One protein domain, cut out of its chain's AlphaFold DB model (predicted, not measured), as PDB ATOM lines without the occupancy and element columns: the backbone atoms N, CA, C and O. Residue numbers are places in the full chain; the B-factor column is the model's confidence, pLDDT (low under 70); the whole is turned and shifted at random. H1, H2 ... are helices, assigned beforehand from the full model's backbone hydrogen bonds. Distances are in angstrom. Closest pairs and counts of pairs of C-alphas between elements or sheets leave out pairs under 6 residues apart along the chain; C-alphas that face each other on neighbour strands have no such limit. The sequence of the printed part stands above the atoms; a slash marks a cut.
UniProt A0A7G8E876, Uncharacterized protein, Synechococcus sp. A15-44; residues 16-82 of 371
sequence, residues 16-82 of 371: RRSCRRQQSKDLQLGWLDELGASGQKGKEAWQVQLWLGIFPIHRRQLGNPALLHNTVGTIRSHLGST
ATOM      1  N   ARG A  16      -5.106  53.875  -7.432       88.19
ATOM      2  CA  ARG A  16      -5.447  52.502  -6.988       88.19
ATOM      3  C   ARG A  16      -4.844  51.426  -7.884       88.19
ATOM      4  O   ARG A  16      -4.386  50.401  -7.383       88.19
ATOM      5  N   ARG A  17      -4.835  51.645  -9.205       86.81
ATOM      6  CA  ARG A  17      -4.289  50.677 -10.172       86.81
ATOM      7  C   ARG A  17      -2.779  50.510 -10.008       86.81
ATOM      8  O   ARG A  17      -2.303  49.378  -9.968       86.81
ATOM      9  N   SER A  18      -2.049  51.620  -9.882       89.38
ATOM     10  CA  SER A  18      -0.598  51.595  -9.662       89.38
ATOM     11  C   SER A  18      -0.254  50.917  -8.333       89.38
ATOM     12  O   SER A  18       0.581  50.017  -8.306       89.38
ATOM     13  N   CYS A  19      -0.989  51.247  -7.266       89.75
ATOM     14  CA  CYS A  19      -0.838  50.616  -5.954       89.75
ATOM     15  C   CYS A  19      -1.023  49.091  -6.015       89.75
ATOM     16  O   CYS A  19      -0.150  48.351  -5.578       89.75
ATOM     17  N   ARG A  20      -2.105  48.597  -6.637       88.06
ATOM     18  CA  ARG A  20      -2.344  47.145  -6.774       88.06
ATOM     19  C   ARG A  20      -1.263  46.446  -7.597       88.06
ATOM     20  O   ARG A  20      -0.904  45.311  -7.299       88.06
ATOM     21  N   ARG A  21      -0.739  47.110  -8.634       88.31
ATOM     22  CA  ARG A  21       0.382  46.586  -9.423       88.31
ATOM     23  C   ARG A  21       1.640  46.457  -8.563       88.31
ATOM     24  O   ARG A  21       2.312  45.436  -8.661       88.31
ATOM     25  N   GLN A  22       1.922  47.457  -7.729       89.94
ATOM     26  CA  GLN A  22       3.057  47.426  -6.811       89.94
ATOM     27  C   GLN A  22       2.896  46.308  -5.776       89.94
ATOM     28  O   GLN A  22       3.754  45.444  -5.703       89.94
ATOM     29  N   GLN A  23       1.739  46.206  -5.121       90.06
ATOM     30  CA  GLN A  23       1.441  45.106  -4.194       90.06
ATOM     31  C   GLN A  23       1.607  43.724  -4.811       90.06
ATOM     32  O   GLN A  23       2.126  42.814  -4.177       90.06
ATOM     33  N   SER A  24       1.148  43.546  -6.052       91.19
ATOM     34  CA  SER A  24       1.325  42.278  -6.750       91.19
ATOM     35  C   SER A  24       2.799  41.966  -7.007       91.19
ATOM     36  O   SER A  24       3.146  40.789  -7.045       91.19
ATOM     37  N   LYS A  25       3.639  42.982  -7.233       91.12
ATOM     38  CA  LYS A  25       5.086  42.816  -7.398       91.12
ATOM     39  C   LYS A  25       5.741  42.501  -6.053       91.12
ATOM     40  O   LYS A  25       6.506  41.548  -5.989       91.12
ATOM     41  N   ASP A  26       5.387  43.231  -5.000       91.44
ATOM     42  CA  ASP A  26       5.910  43.035  -3.643       91.44
ATOM     43  C   ASP A  26       5.557  41.642  -3.108       91.44
ATOM     44  O   ASP A  26       6.404  40.970  -2.534       91.44
ATOM     45  N   LEU A  27       4.336  41.160  -3.377       93.00
ATOM     46  CA  LEU A  27       3.915  39.793  -3.063       93.00
ATOM     47  C   LEU A  27       4.806  38.750  -3.752       93.00
ATOM     48  O   LEU A  27       5.182  37.768  -3.126       93.00
ATOM     49  N   GLN A  28       5.154  38.951  -5.028       95.25
ATOM     50  CA  GLN A  28       6.034  38.028  -5.754       95.25
ATOM     51  C   GLN A  28       7.464  38.056  -5.210       95.25
ATOM     52  O   GLN A  28       8.042  36.994  -5.020       95.25
ATOM     53  N   LEU A  29       8.026  39.243  -4.960       93.94
ATOM     54  CA  LEU A  29       9.389  39.384  -4.439       93.94
ATOM     55  C   LEU A  29       9.502  38.824  -3.018       93.94
ATOM     56  O   LEU A  29      10.337  37.964  -2.780       93.94
ATOM     57  N   GLY A  30       8.584  39.196  -2.123       93.56
ATOM     58  CA  GLY A  30       8.561  38.662  -0.761       93.56
ATOM     59  C   GLY A  30       8.310  37.152  -0.704       93.56
ATOM     60  O   GLY A  30       8.723  36.499   0.248       93.56
ATOM     61  N   TRP A  31       7.662  36.571  -1.722       96.44
ATOM     62  CA  TRP A  31       7.548  35.118  -1.836       96.44
ATOM     63  C   TRP A  31       8.863  34.449  -2.239       96.44
ATOM     64  O   TRP A  31       9.191  33.403  -1.689       96.44
ATOM     65  N   LEU A  32       9.636  35.054  -3.151       96.12
ATOM     66  CA  LEU A  32      10.986  34.571  -3.466       96.12
ATOM     67  C   LEU A  32      11.883  34.607  -2.219       96.12
ATOM     68  O   LEU A  32      12.571  33.626  -1.952       96.12
ATOM     69  N   ASP A  33      11.793  35.667  -1.415       93.50
ATOM     70  CA  ASP A  33      12.534  35.776  -0.149       93.50
ATOM     71  C   ASP A  33      12.127  34.698   0.867       93.50
ATOM     72  O   ASP A  33      12.978  34.114   1.537       93.50
ATOM     73  N   GLU A  34      10.828  34.398   0.996       95.62
ATOM     74  CA  GLU A  34      10.361  33.319   1.880       95.62
ATOM     75  C   GLU A  34      10.854  31.940   1.424       95.62
ATOM     76  O   GLU A  34      11.237  31.141   2.276       95.62
ATOM     77  N   LEU A  35      10.894  31.676   0.114       97.06
ATOM     78  CA  LEU A  35      11.432  30.427  -0.442       97.06
ATOM     79  C   LEU A  35      12.949  30.302  -0.252       97.06
ATOM     80  O   LEU A  35      13.451  29.190  -0.091       97.06
ATOM     81  N   GLY A  36      13.670  31.426  -0.273       94.44
ATOM     82  CA  GLY A  36      15.111  31.488  -0.025       94.44
ATOM     83  C   GLY A  36      15.506  31.407   1.452       94.44
ATOM     84  O   GLY A  36      16.685  31.232   1.752       94.44
ATOM     85  N   ALA A  37      14.552  31.497   2.384       94.38
ATOM     86  CA  ALA A  37      14.844  31.421   3.812       94.38
ATOM     87  C   ALA A  37      15.409  30.045   4.215       94.38
ATOM     88  O   ALA A  37      14.988  29.010   3.710       94.38
ATOM     89  N   SER A  38      16.330  30.015   5.176       90.62
ATOM     90  CA  SER A  38      16.880  28.762   5.707       90.62
ATOM     91  C   SER A  38      15.967  28.110   6.757       90.62
ATOM     92  O   SER A  38      15.097  28.752   7.357       90.62
ATOM     93  N   GLY A  39      16.199  26.821   7.021       93.06
ATOM     94  CA  GLY A  39      15.534  26.070   8.089       93.06
ATOM     95  C   GLY A  39      14.027  25.884   7.878       93.06
ATOM     96  O   GLY A  39      13.536  25.822   6.750       93.06
ATOM     97  N   GLN A  40      13.281  25.805   8.983       92.81
ATOM     98  CA  GLN A  40      11.850  25.475   8.966       92.81
ATOM     99  C   GLN A  40      11.008  26.467   8.148       92.81
ATOM    100  O   GLN A  40      10.052  26.063   7.493       92.81
ATOM    101  N   LYS A  41      11.379  27.755   8.137       94.12
ATOM    102  CA  LYS A  41      10.635  28.794   7.409       94.12
ATOM    103  C   LYS A  41      10.674  28.575   5.893       94.12
ATOM    104  O   LYS A  41       9.632  28.670   5.247       94.12
ATOM    105  N   GLY A  42      11.850  28.277   5.336       95.81
ATOM    106  CA  GLY A  42      11.989  27.965   3.909       95.81
ATOM    107  C   GLY A  42      11.286  26.669   3.540       95.81
ATOM    108  O   GLY A  42      10.544  26.620   2.563       95.81
ATOM    109  N   LYS A  43      11.443  25.640   4.377       95.81
ATOM    110  CA  LYS A  43      10.769  24.347   4.207       95.81
ATOM    111  C   LYS A  43       9.245  24.489   4.149       95.81
ATOM    112  O   LYS A  43       8.614  24.003   3.213       95.81
ATOM    113  N   GLU A  44       8.647  25.225   5.086       97.25
ATOM    114  CA  GLU A  44       7.214  25.544   5.035       97.25
ATOM    115  C   GLU A  44       6.840  26.331   3.775       97.25
ATOM    116  O   GLU A  44       5.810  26.048   3.163       97.25
ATOM    117  N   ALA A  45       7.653  27.306   3.353       98.25
ATOM    118  CA  ALA A  45       7.393  28.063   2.128       98.25
ATOM    119  C   ALA A  45       7.367  27.151   0.888       98.25
ATOM    120  O   ALA A  45       6.473  27.285   0.049       98.25
ATOM    121  N   TRP A  46       8.273  26.175   0.803       98.19
ATOM    122  CA  TRP A  46       8.295  25.183  -0.273       98.19
ATOM    123  C   TRP A  46       7.105  24.226  -0.238       98.19
ATOM    124  O   TRP A  46       6.533  23.931  -1.289       98.19
ATOM    125  N   GLN A  47       6.659  23.808   0.948       98.44
ATOM    126  CA  GLN A  47       5.418  23.042   1.087       98.44
ATOM    127  C   GLN A  47       4.195  23.856   0.650       98.44
ATOM    128  O   GLN A  47       3.343  23.352  -0.078       98.44
ATOM    129  N   VAL A  48       4.114  25.142   0.997       98.62
ATOM    130  CA  VAL A  48       3.049  26.009   0.467       98.62
ATOM    131  C   VAL A  48       3.149  26.135  -1.057       98.62
ATOM    132  O   VAL A  48       2.131  26.054  -1.742       98.62
ATOM    133  N   GLN A  49       4.352  26.296  -1.616       98.19
ATOM    134  CA  GLN A  49       4.564  26.398  -3.064       98.19
ATOM    135  C   GLN A  49       4.151  25.124  -3.816       98.19
ATOM    136  O   GLN A  49       3.590  25.219  -4.910       98.19
ATOM    137  N   LEU A  50       4.375  23.946  -3.227       98.06
ATOM    138  CA  LEU A  50       3.867  22.666  -3.724       98.06
ATOM    139  C   LEU A  50       2.336  22.711  -3.866       98.06
ATOM    140  O   LEU A  50       1.807  22.456  -4.951       98.06
ATOM    141  N   TRP A  51       1.627  23.107  -2.808       98.31
ATOM    142  CA  TRP A  51       0.161  23.162  -2.803       98.31
ATOM    143  C   TRP A  51      -0.413  24.292  -3.663       98.31
ATOM    144  O   TRP A  51      -1.466  24.107  -4.269       98.31
ATOM    145  N   LEU A  52       0.292  25.415  -3.830       97.81
ATOM    146  CA  LEU A  52      -0.054  26.431  -4.835       97.81
ATOM    147  C   LEU A  52       0.023  25.873  -6.267       97.81
ATOM    148  O   LEU A  52      -0.666  26.369  -7.154       97.81
ATOM    149  N   GLY A  53       0.854  24.854  -6.511       96.50
ATOM    150  CA  GLY A  53       0.884  24.124  -7.780       96.50
ATOM    151  C   GLY A  53      -0.291  23.159  -7.964       96.50
ATOM    152  O   GLY A  53      -0.675  22.878  -9.100       96.50
ATOM    153  N   ILE A  54      -0.882  22.680  -6.867       97.38
ATOM    154  CA  ILE A  54      -2.074  21.818  -6.876       97.38
ATOM    155  C   ILE A  54      -3.352  22.649  -6.998       97.38
ATOM    156  O   ILE A  54      -4.228  22.259  -7.767       97.38
ATOM    157  N   PHE A  55      -3.408  23.807  -6.329       98.06
ATOM    158  CA  PHE A  55      -4.493  24.791  -6.375       98.06
ATOM    159  C   PHE A  55      -4.039  26.096  -7.057       98.06
ATOM    160  O   PHE A  55      -3.852  27.124  -6.398       98.06
ATOM    161  N   PRO A  56      -3.818  26.083  -8.381       97.00
ATOM    162  CA  PRO A  56      -3.221  27.209  -9.074       97.00
ATOM    163  C   PRO A  56      -4.174  28.392  -9.195       97.00
ATOM    164  O   PRO A  56      -5.317  28.284  -9.636       97.00
ATOM    165  N   ILE A  57      -3.653  29.568  -8.852       97.12
ATOM    166  CA  ILE A  57      -4.371  30.837  -8.942       97.12
ATOM    167  C   ILE A  57      -3.466  31.850  -9.626       97.12
ATOM    168  O   ILE A  57      -2.383  32.183  -9.134       97.12
ATOM    169  N   HIS A  58      -3.915  32.373 -10.765       96.31
ATOM    170  CA  HIS A  58      -3.157  33.377 -11.490       96.31
ATOM    171  C   HIS A  58      -3.527  34.777 -10.995       96.31
ATOM    172  O   HIS A  58      -4.637  35.263 -11.209       96.31
ATOM    173  N   ARG A  59      -2.564  35.511 -10.422       94.38
ATOM    174  CA  ARG A  59      -2.794  36.834  -9.799       94.38
ATOM    175  C   ARG A  59      -3.540  37.850 -10.685       94.38
ATOM    176  O   ARG A  59      -4.280  38.669 -10.162       94.38
ATOM    177  N   ARG A  60      -3.368  37.818 -12.021       91.81
ATOM    178  CA  ARG A  60      -4.082  38.722 -12.965       91.81
ATOM    179  C   ARG A  60      -5.596  38.492 -13.010       91.81
ATOM    180  O   ARG A  60      -6.305  39.398 -13.424       91.81
ATOM    181  N   GLN A  61      -6.080  37.319 -12.598       93.06
ATOM    182  CA  GLN A  61      -7.515  37.045 -12.468       93.06
ATOM    183  C   GLN A  61      -8.114  37.769 -11.252       93.06
ATOM    184  O   GLN A  61      -9.324  37.958 -11.168       93.06
ATOM    185  N   LEU A  62      -7.271  38.199 -10.309       91.00
ATOM    186  CA  LEU A  62      -7.693  38.813  -9.061       91.00
ATOM    187  C   LEU A  62      -7.655  40.338  -9.170       91.00
ATOM    188  O   LEU A  62      -6.647  40.949  -9.524       91.00
ATOM    189  N   GLY A  63      -8.747  40.983  -8.765       83.50
ATOM    190  CA  GLY A  63      -8.795  42.441  -8.635       83.50
ATOM    191  C   GLY A  63      -8.061  42.986  -7.401       83.50
ATOM    192  O   GLY A  63      -7.873  44.201  -7.309       83.50
ATOM    193  N   ASN A  64      -7.681  42.122  -6.453       86.94
ATOM    194  CA  ASN A  64      -7.051  42.466  -5.175       86.94
ATOM    195  C   ASN A  64      -5.963  41.432  -4.803       86.94
ATOM    196  O   ASN A  64      -6.324  40.300  -4.472       86.94
ATOM    197  N   PRO A  65      -4.667  41.803  -4.795       87.38
ATOM    198  CA  PRO A  65      -3.570  40.901  -4.423       87.38
ATOM    199  C   PRO A  65      -3.675  40.312  -3.010       87.38
ATOM    200  O   PRO A  65      -3.166  39.220  -2.772       87.38
ATOM    201  N   ALA A  66      -4.376  40.984  -2.089       88.38
ATOM    202  CA  ALA A  66      -4.565  40.484  -0.726       88.38
ATOM    203  C   ALA A  66      -5.312  39.147  -0.657       88.38
ATOM    204  O   ALA A  66      -5.108  38.389   0.281       88.38
ATOM    205  N   LEU A  67      -6.137  38.825  -1.660       92.69
ATOM    206  CA  LEU A  67      -6.806  37.525  -1.706       92.69
ATOM    207  C   LEU A  67      -5.789  36.387  -1.827       92.69
ATOM    208  O   LEU A  67      -5.916  35.387  -1.138       92.69
ATOM    209  N   LEU A  68      -4.741  36.576  -2.630       93.81
ATOM    210  CA  LEU A  68      -3.717  35.556  -2.831       93.81
ATOM    211  C   LEU A  68      -2.767  35.431  -1.637       93.81
ATOM    212  O   LEU A  68      -2.344  34.334  -1.293       93.81
ATOM    213  N   HIS A  69      -2.478  36.551  -0.971       92.81
ATOM    214  CA  HIS A  69      -1.797  36.542   0.324       92.81
ATOM    215  C   HIS A  69      -2.574  35.710   1.358       92.81
ATOM    216  O   HIS A  69      -1.981  34.906   2.074       92.81
ATOM    217  N   ASN A  70      -3.902  35.859   1.403       94.31
ATOM    218  CA  ASN A  70      -4.744  35.063   2.293       94.31
ATOM    219  C   ASN A  70      -4.705  33.578   1.919       94.31
ATOM    220  O   ASN A  70      -4.556  32.757   2.814       94.31
ATOM    221  N   THR A  71      -4.739  33.234   0.627       97.25
ATOM    222  CA  THR A  71      -4.607  31.841   0.169       97.25
ATOM    223  C   THR A  71      -3.299  31.195   0.628       97.25
ATOM    224  O   THR A  71      -3.306  30.062   1.105       97.25
ATOM    225  N   VAL A  72      -2.177  31.919   0.547       97.69
ATOM    226  CA  VAL A  72      -0.884  31.469   1.099       97.69
ATOM    227  C   VAL A  72      -1.011  31.167   2.597       97.69
ATOM    228  O   VAL A  72      -0.485  30.160   3.068       97.69
ATOM    229  N   GLY A  73      -1.720  32.016   3.347       97.12
ATOM    230  CA  GLY A  73      -2.033  31.793   4.761       97.12
ATOM    231  C   GLY A  73      -2.893  30.550   5.004       97.12
ATOM    232  O   GLY A  73      -2.537  29.739   5.854       97.12
ATOM    233  N   THR A  74      -3.964  30.367   4.226       97.62
ATOM    234  CA  THR A  74      -4.868  29.207   4.296       97.62
ATOM    235  C   THR A  74      -4.114  27.898   4.068       97.62
ATOM    236  O   THR A  74      -4.202  26.981   4.879       97.62
ATOM    237  N   ILE A  75      -3.322  27.813   2.994       98.56
ATOM    238  CA  ILE A  75      -2.516  26.620   2.704       98.56
ATOM    239  C   ILE A  75      -1.530  26.362   3.845       98.56
ATOM    240  O   ILE A  75      -1.431  25.235   4.325       98.56
ATOM    241  N   ARG A  76      -0.843  27.410   4.323       98.31
ATOM    242  CA  ARG A  76       0.119  27.295   5.425       98.31
ATOM    243  C   ARG A  76      -0.523  26.734   6.694       98.31
ATOM    244  O   ARG A  76       0.055  25.843   7.305       98.31
ATOM    245  N   SER A  77      -1.720  27.194   7.069       98.31
ATOM    246  CA  SER A  77      -2.417  26.686   8.260       98.31
ATOM    247  C   SER A  77      -2.842  25.219   8.154       98.31
ATOM    248  O   SER A  77      -3.133  24.602   9.174       98.31
ATOM    249  N   HIS A  78      -2.863  24.655   6.944       98.62
ATOM    250  CA  HIS A  78      -3.250  23.270   6.693       98.62
ATOM    251  C   HIS A  78      -2.071  22.313   6.483       98.62
ATOM    252  O   HIS A  78      -2.300  21.116   6.377       98.62
ATOM    253  N   LEU A  79      -0.815  22.776   6.468       98.44
ATOM    254  CA  LEU A  79       0.339  21.881   6.264       98.44
ATOM    255  C   LEU A  79       0.430  20.764   7.319       98.44
ATOM    256  O   LEU A  79       0.872  19.662   7.009       98.44
ATOM    257  N   GLY A  80      -0.025  21.039   8.545       98.12
ATOM    258  CA  GLY A  80      -0.110  20.069   9.641       98.12
ATOM    259  C   GLY A  80      -1.432  19.296   9.728       98.12
ATOM    260  O   GLY A  80      -1.656  18.618  10.725       98.12
ATOM    261  N   SER A  81      -2.331  19.443   8.751       98.50
ATOM    262  CA  SER A  81      -3.700  18.910   8.791       98.50
ATOM    263  C   SER A  81      -3.909  17.768   7.787       98.50
ATOM    264  O   SER A  81      -2.949  17.219   7.245       98.50
ATOM    265  N   THR A  82      -5.164  17.401   7.514       98.81
ATOM    266  CA  THR A  82      -5.501  16.439   6.450       98.81
ATOM    267  C   THR A  82      -5.760  17.122   5.109       98.81
ATOM    268  O   THR A  82      -6.088  18.315   5.051       98.81
TER     269      THR A  82
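Overview. This is residues 16 to 82 of the 371 residues of an uncharacterized protein of Synechococcus sp. A15-44 (UniProt A0A7G8E876). Two helices, H1 and H3, run the same way with a narrow gap between them, and H2 bridges them, meeting the last residues of H1 and crossing H3 steeply. A long link then folds back from H2 to the start of H3. The printed part has 67 residues with three named helices, H1, H2, H3, and no named strand: all helix, compact, radius of gyration of the C-alphas 12.5 A, spans 36 by 25 by 16 A.

Along the chain. Find C-alpha 16 at (-5.447, 52.502, -6.988); from there H1, residues 16 to 36, runs 30.2 A. H2, residues 39 to 54, runs 23.5 A. H3, residues 66 to 78, runs 18.8 A to C-alpha 78 at (-3.250, 23.270, 6.693).

Arrangement. H1, with residues 34 to 36 alone, touches H2 at a steep tilt of 58 degrees, opposite ways; look at the closest C-alphas, Leu 35 and Gly 42, 5.0 A apart. H3, with residues 72 to 76 alone, touches H2, only just about perpendicular at 70.1 degrees; the closest C-alphas are Val 48 and Arg 76, 5.9 A. H1 and H3 are close but not clearly touching, the closest C-alphas being Leu 27 and His 69, 7.4 A, at a shallow tilt of 29 degrees. In H1, H2 and H3 every O i to N i+4 pair is within hydrogen-bond range.

Size, cuts and confidence. The farthest C-alphas, Ser 18 and Thr 82, are 39.0 A apart. The printed part has no cut; the link H1 to H2 is tight, H2 to H3 long. No printed residue is under pLDDT 70.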